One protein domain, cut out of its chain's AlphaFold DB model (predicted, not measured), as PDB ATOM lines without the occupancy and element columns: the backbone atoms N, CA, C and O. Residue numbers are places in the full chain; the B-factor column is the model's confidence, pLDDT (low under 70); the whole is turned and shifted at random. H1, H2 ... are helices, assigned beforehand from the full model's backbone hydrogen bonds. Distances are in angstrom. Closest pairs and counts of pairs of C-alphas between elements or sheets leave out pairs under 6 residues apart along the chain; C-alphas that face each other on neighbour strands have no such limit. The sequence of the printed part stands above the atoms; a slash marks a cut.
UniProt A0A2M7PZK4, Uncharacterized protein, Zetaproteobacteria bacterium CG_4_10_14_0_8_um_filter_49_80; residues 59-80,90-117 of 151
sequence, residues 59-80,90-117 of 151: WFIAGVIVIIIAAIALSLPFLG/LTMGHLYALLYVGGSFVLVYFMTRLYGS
ATOM      1  N   TRP A  59     195.944 237.375 206.886       77.94
ATOM      2  CA  TRP A  59     196.906 236.692 207.757       77.94
ATOM      3  C   TRP A  59     196.289 235.522 208.537       77.94
ATOM      4  O   TRP A  59     196.982 234.545 208.809       77.94
ATOM      5  N   PHE A  60     194.990 235.573 208.858       81.12
ATOM      6  CA  PHE A  60     194.297 234.470 209.528       81.12
ATOM      7  C   PHE A  60     194.243 233.239 208.615       81.12
ATOM      8  O   PHE A  60     194.565 232.130 209.038       81.12
ATOM      9  N   ILE A  61     193.927 233.446 207.332       82.38
ATOM     10  CA  ILE A  61     193.940 232.383 206.319       82.38
ATOM     11  C   ILE A  61     195.364 231.841 206.137       82.38
ATOM     12  O   ILE A  61     195.558 230.625 206.110       82.38
ATOM     13  N   ALA A  62     196.370 232.721 206.078       81.75
ATOM     14  CA  ALA A  62     197.770 232.304 206.020       81.75
ATOM     15  C   ALA A  62     198.160 231.433 207.232       81.75
ATOM     16  O   ALA A  62     198.786 230.388 207.059       81.75
ATOM     17  N   GLY A  63     197.719 231.796 208.442       85.94
ATOM     18  CA  GLY A  63     197.927 231.001 209.655       85.94
ATOM     19  C   GLY A  63     197.295 229.609 209.575       85.94
ATOM     20  O   GLY A  63     197.943 228.619 209.910       85.94
ATOM     21  N   VAL A  64     196.067 229.505 209.056       87.56
ATOM     22  CA  VAL A  64     195.393 228.212 208.835       87.56
ATOM     23  C   VAL A  64     196.186 227.334 207.863       87.56
ATOM     24  O   VAL A  64     196.385 226.151 208.135       87.56
ATOM     25  N   ILE A  65     196.691 227.901 206.764       88.50
ATOM     26  CA  ILE A  65     197.509 227.164 205.788       88.50
ATOM     27  C   ILE A  65     198.789 226.629 206.444       88.50
ATOM     28  O   ILE A  65     199.131 225.461 206.256       88.50
ATOM     29  N   VAL A  66     199.467 227.443 207.261       90.19
ATOM     30  CA  VAL A  66     200.665 227.017 208.002       90.19
ATOM     31  C   VAL A  66     200.353 225.851 208.941       90.19
ATOM     32  O   VAL A  66     201.103 224.877 208.966       90.19
ATOM     33  N   ILE A  67     199.231 225.901 209.665       91.44
ATOM     34  CA  ILE A  67     198.807 224.812 210.558       91.44
ATOM     35  C   ILE A  67     198.526 223.529 209.765       91.44
ATOM     36  O   ILE A  67     198.933 222.451 210.194       91.44
ATOM     37  N   ILE A  68     197.886 223.625 208.597       88.69
ATOM     38  CA  ILE A  68     197.633 222.465 207.727       88.69
ATOM     39  C   ILE A  68     198.954 221.839 207.263       88.69
ATOM     40  O   ILE A  68     199.118 220.621 207.340       88.69
ATOM     41  N   ILE A  69     199.920 222.654 206.831       89.06
ATOM     42  CA  ILE A  69     201.248 222.171 206.426       89.06
ATOM     43  C   ILE A  69     201.962 221.512 207.608       89.06
ATOM     44  O   ILE A  69     202.511 220.423 207.457       89.06
ATOM     45  N   ALA A  70     201.922 222.132 208.790       87.00
ATOM     46  CA  ALA A  70     202.518 221.580 210.002       87.00
ATOM     47  C   ALA A  70     201.880 220.239 210.395       87.00
ATOM     48  O   ALA A  70     202.595 219.306 210.755       87.00
ATOM     49  N   ALA A  71     200.557 220.105 210.272       84.94
ATOM     50  CA  ALA A  71     199.852 218.854 210.525       84.94
ATOM     51  C   ALA A  71     200.289 217.746 209.554       84.94
ATOM     52  O   ALA A  71     200.554 216.625 209.986       84.94
ATOM     53  N   ILE A  72     200.425 218.055 208.260       82.38
ATOM     54  CA  ILE A  72     200.935 217.104 207.259       82.38
ATOM     55  C   ILE A  72     202.384 216.722 207.580       82.38
ATOM     56  O   ILE A  72     202.720 215.541 207.574       82.38
ATOM     57  N   ALA A  73     203.223 217.701 207.917       82.38
ATOM     58  CA  ALA A  73     204.614 217.486 208.298       82.38
ATOM     59  C   ALA A  73     204.731 216.558 209.524       82.38
ATOM     60  O   ALA A  73     205.456 215.572 209.478       82.38
ATOM     61  N   LEU A  74     203.958 216.800 210.582       82.69
ATOM     62  CA  LEU A  74     203.907 215.937 211.772       82.69
ATOM     63  C   LEU A  74     203.352 214.533 211.490       82.69
ATOM     64  O   LEU A  74     203.671 213.595 212.216       82.69
ATOM     65  N   SER A  75     202.516 214.385 210.461       77.19
ATOM     66  CA  SER A  75     201.905 213.100 210.097       77.19
ATOM     67  C   SER A  75     202.855 212.183 209.326       77.19
ATOM     68  O   SER A  75     202.619 210.976 209.246       77.19
ATOM     69  N   LEU A  76     203.927 212.733 208.755       78.00
ATOM     70  CA  LEU A  76     204.913 211.957 208.021       78.00
ATOM     71  C   LEU A  76     205.878 211.242 208.989       78.00
ATOM     72  O   LEU A  76     206.242 211.778 210.038       78.00
ATOM     73  N   PRO A  77     206.372 210.048 208.621       69.06
ATOM     74  CA  PRO A  77     207.165 209.195 209.511       69.06
ATOM     75  C   PRO A  77     208.563 209.746 209.866       69.06
ATOM     76  O   PRO A  77     209.308 209.090 210.592       69.06
ATOM     77  N   PHE A  78     208.942 210.949 209.412       71.88
ATOM     78  CA  PHE A  78     210.263 211.532 209.679       71.88
ATOM     79  C   PHE A  78     210.452 212.033 211.123       71.88
ATOM     80  O   PHE A  78     211.592 212.238 211.534       71.88
ATOM     81  N   LEU A  79     209.372 212.203 211.902       70.50
ATOM     82  CA  LEU A  79     209.426 212.736 213.274       70.50
ATOM     83  C   LEU A  79     209.299 211.700 214.401       70.50
ATOM     84  O   LEU A  79     209.312 212.092 215.568       70.50
ATOM     85  N   GLY A  80     209.166 210.401 214.117       67.31
ATOM     86  CA  GLY A  80     208.902 209.459 215.209       67.31
ATOM     87  C   GLY A  80     208.738 207.986 214.864       67.31
ATOM     88  O   GLY A  80     208.095 207.281 215.643       67.31
ATOM     89  N   LEU A  90     201.928 207.501 202.972       80.75
ATOM     90  CA  LEU A  90     200.594 207.976 202.645       80.75
ATOM     91  C   LEU A  90     199.593 206.851 202.899       80.75
ATOM     92  O   LEU A  90     199.727 205.744 202.378       80.75
ATOM     93  N   THR A  91     198.595 207.134 203.727       84.69
ATOM     94  CA  THR A  91     197.532 206.184 204.081       84.69
ATOM     95  C   THR A  91     196.194 206.670 203.541       84.69
ATOM     96  O   THR A  91     196.022 207.859 203.276       84.69
ATOM     97  N   MET A  92     195.201 205.782 203.458       86.06
ATOM     98  CA  MET A  92     193.824 206.187 203.136       86.06
ATOM     99  C   MET A  92     193.272 207.222 204.131       86.06
ATOM    100  O   MET A  92     192.448 208.048 203.760       86.06
ATOM    101  N   GLY A  93     193.787 207.249 205.368       83.00
ATOM    102  CA  GLY A  93     193.473 208.291 206.347       83.00
ATOM    103  C   GLY A  93     193.880 209.696 205.893       83.00
ATOM    104  O   GLY A  93     193.126 210.638 206.108       83.00
ATOM    105  N   HIS A  94     195.010 209.839 205.194       83.12
ATOM    106  CA  HIS A  94     195.438 211.126 204.632       83.12
ATOM    107  C   HIS A  94     194.517 211.577 203.494       83.12
ATOM    108  O   HIS A  94     194.189 212.757 203.390       83.12
ATOM    109  N   LEU A  95     194.047 210.633 202.671       87.06
ATOM    110  CA  LEU A  95     193.073 210.919 201.618       87.06
ATOM    111  C   LEU A  95     191.738 211.397 202.211       87.06
ATOM    112  O   LEU A  95     191.205 212.417 201.778       87.06
ATOM    113  N   TYR A  96     191.227 210.709 203.238       90.25
ATOM    114  CA  TYR A  96     190.014 211.133 203.942       90.25
ATOM    115  C   TYR A  96     190.185 212.483 204.643       90.25
ATOM    116  O   TYR A  96     189.263 213.294 204.621       90.25
ATOM    117  N   ALA A  97     191.361 212.764 205.211       84.81
ATOM    118  CA  ALA A  97     191.658 214.060 205.815       84.81
ATOM    119  C   ALA A  97     191.624 215.196 204.780       84.81
ATOM    120  O   ALA A  97     191.000 216.226 205.029       84.81
ATOM    121  N   LEU A  98     192.221 215.000 203.598       86.81
ATOM    122  CA  LEU A  98     192.162 215.983 202.510       86.81
ATOM    123  C   LEU A  98     190.730 216.210 202.018       86.81
ATOM    124  O   LEU A  98     190.326 217.357 201.832       86.81
ATOM    125  N   LEU A  99     189.948 215.139 201.858       93.19
ATOM    126  CA  LEU A  99     188.532 215.244 201.501       93.19
ATOM    127  C   LEU A  99     187.733 216.006 202.562       93.19
ATOM    128  O   LEU A  99     186.918 216.857 202.213       93.19
ATOM    129  N   TYR A 100     187.984 215.743 203.844       87.88
ATOM    130  CA  TYR A 100     187.309 216.426 204.946       87.88
ATOM    131  C   TYR A 100     187.656 217.917 204.997       87.88
ATOM    132  O   TYR A 100     186.755 218.750 205.097       87.88
ATOM    133  N   VAL A 101     188.941 218.271 204.888       87.88
ATOM    134  CA  VAL A 101     189.393 219.672 204.870       87.88
ATOM    135  C   VAL A 101     188.842 220.396 203.644       87.88
ATOM    136  O   VAL A 101     188.294 221.486 203.783       87.88
ATOM    137  N   GLY A 102     188.914 219.778 202.461       92.38
ATOM    138  CA  GLY A 102     188.360 220.337 201.228       92.38
ATOM    139  C   GLY A 102     186.846 220.538 201.308       92.38
ATOM    140  O   GLY A 102     186.356 221.624 201.012       92.38
ATOM    141  N   GLY A 103     186.103 219.532 201.776       94.19
ATOM    142  CA  GLY A 103     184.653 219.619 201.963       94.19
ATOM    143  C   GLY A 103     184.253 220.681 202.989       94.19
ATOM    144  O   GLY A 103     183.344 221.470 202.740       94.19
ATOM    145  N   SER A 104     184.983 220.763 204.103       84.38
ATOM    146  CA  SER A 104     184.784 221.802 205.120       84.38
ATOM    147  C   SER A 104     185.078 223.194 204.561       84.38
ATOM    148  O   SER A 104     184.320 224.124 204.813       84.38
ATOM    149  N   PHE A 105     186.130 223.345 203.752       85.81
ATOM    150  CA  PHE A 105     186.459 224.613 203.105       85.81
ATOM    151  C   PHE A 105     185.373 225.043 202.116       85.81
ATOM    152  O   PHE A 105     184.964 226.199 202.131       85.81
ATOM    153  N   VAL A 106     184.858 224.116 201.303       89.06
ATOM    154  CA  VAL A 106     183.741 224.380 200.384       89.06
ATOM    155  C   VAL A 106     182.489 224.796 201.154       89.06
ATOM    156  O   VAL A 106     181.849 225.777 200.781       89.06
ATOM    157  N   LEU A 107     182.161 224.099 202.245       90.12
ATOM    158  CA  LEU A 107     181.017 224.433 203.093       90.12
ATOM    159  C   LEU A 107     181.162 225.827 203.716       90.12
ATOM    160  O   LEU A 107     180.231 226.627 203.654       90.12
ATOM    161  N   VAL A 108     182.330 226.127 204.291       84.56
ATOM    162  CA  VAL A 108     182.623 227.436 204.886       84.56
ATOM    163  C   VAL A 108     182.584 228.524 203.820       84.56
ATOM    164  O   VAL A 108     181.931 229.533 204.038       84.56
ATOM    165  N   TYR A 109     183.203 228.316 202.657       81.56
ATOM    166  CA  TYR A 109     183.165 229.256 201.535       81.56
ATOM    167  C   TYR A 109     181.733 229.521 201.055       81.56
ATOM    168  O   TYR A 109     181.356 230.658 200.784       81.56
ATOM    169  N   PHE A 110     180.913 228.475 200.964       86.81
ATOM    170  CA  PHE A 110     179.511 228.604 200.592       86.81
ATOM    171  C   PHE A 110     178.725 229.409 201.634       86.81
ATOM    172  O   PHE A 110     178.000 230.331 201.265       86.81
ATOM    173  N   MET A 111     178.912 229.119 202.927       76.19
ATOM    174  CA  MET A 111     178.296 229.866 204.029       76.19
ATOM    175  C   MET A 111     178.739 231.333 204.027       76.19
ATOM    176  O   MET A 111     177.902 232.228 204.060       76.19
ATOM    177  N   THR A 112     180.037 231.612 203.930       73.31
ATOM    178  CA  THR A 112     180.541 232.991 203.930       73.31
ATOM    179  C   THR A 112     180.100 233.762 202.694       73.31
ATOM    180  O   THR A 112     179.842 234.956 202.794       73.31
ATOM    181  N   ARG A 113     179.939 233.104 201.542       72.38
ATOM    182  CA  ARG A 113     179.428 233.742 200.325       72.38
ATOM    183  C   ARG A 113     177.921 233.995 200.372       72.38
ATOM    184  O   ARG A 113     177.492 235.038 199.904       72.38
ATOM    185  N   LEU A 114     177.121 233.089 200.930       70.31
ATOM    186  CA  LEU A 114     175.674 233.296 201.082       70.31
ATOM    187  C   LEU A 114     175.343 234.348 202.141       70.31
ATOM    188  O   LEU A 114     174.521 235.221 201.887       70.31
ATOM    189  N   TYR A 115     175.999 234.290 203.300       62.28
ATOM    190  CA  TYR A 115     175.730 235.206 204.412       62.28
ATOM    191  C   TYR A 115     176.534 236.509 204.340       62.28
ATOM    192  O   TYR A 115     176.146 237.491 204.954       62.28
ATOM    193  N   GLY A 116     177.634 236.541 203.583       55.22
ATOM    194  CA  GLY A 116     178.436 237.745 203.344       55.22
ATOM    195  C   GLY A 116     178.063 238.512 202.070       55.22
ATOM    196  O   GLY A 116     178.636 239.565 201.811       55.22
ATOM    197  N   SER A 117     177.111 238.019 201.267       49.94
ATOM    198  CA  SER A 117     176.634 238.680 200.040       49.94
ATOM    199  C   SER A 117     175.493 239.669 200.318       49.94
ATOM    200  O   SER A 117     174.483 239.692 199.616       49.94
TER     201      SER A 117
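What this domain is: This is residues 59 to 80 and 90 to 117 of the 151 residues of an uncharacterized protein of Zetaproteobacteria bacterium CG_4_10_14_0_8_um_filter_49_80 (UniProt A0A2M7PZK4). Two straight helices run side by side in opposite directions with a gap between them, making a thin, flat slab; the longer, H2, has its last part standing free of H1. The printed part has 50 residues, with two named helices, H1 then H2, and no named strand: all helix. It is loose, with a radius of gyration of the C-alphas of 13.8 A and spans of 46 by 26 by 8 A.

How they stand to each other: Look first at H2, residues 92 to 115, and then at H1, residues 59 to 75. They are near each other: no pair of their C-alphas is within 8 A, but 5 pairs are within 10 A. Residues 59 to 67 of H1 stand free, as do residues 102 to 117, of which 102 to 115 belong to H2. In both helices every O i to N i+4 pair is within hydrogen-bond range.

Where its parts are: Find C-alpha 92 at (193.824, 206.187, 203.136); from there H2 runs 34.2 A to C-alpha 115 at (175.730, 235.206, 204.412). H1 begins at C-alpha 59, (196.906, 236.692, 207.757), and runs 24.2 A.

The domain as a whole: The C-alphas farthest apart, of Gly 80 and Ser 117, are 46.1 A apart. Residues 81 to 89 are not printed; C-alphas 80 and 90 stand 15.1 A apart across this cut. The pLDDT is under 70 at residues 77, 80 and 115 to 117.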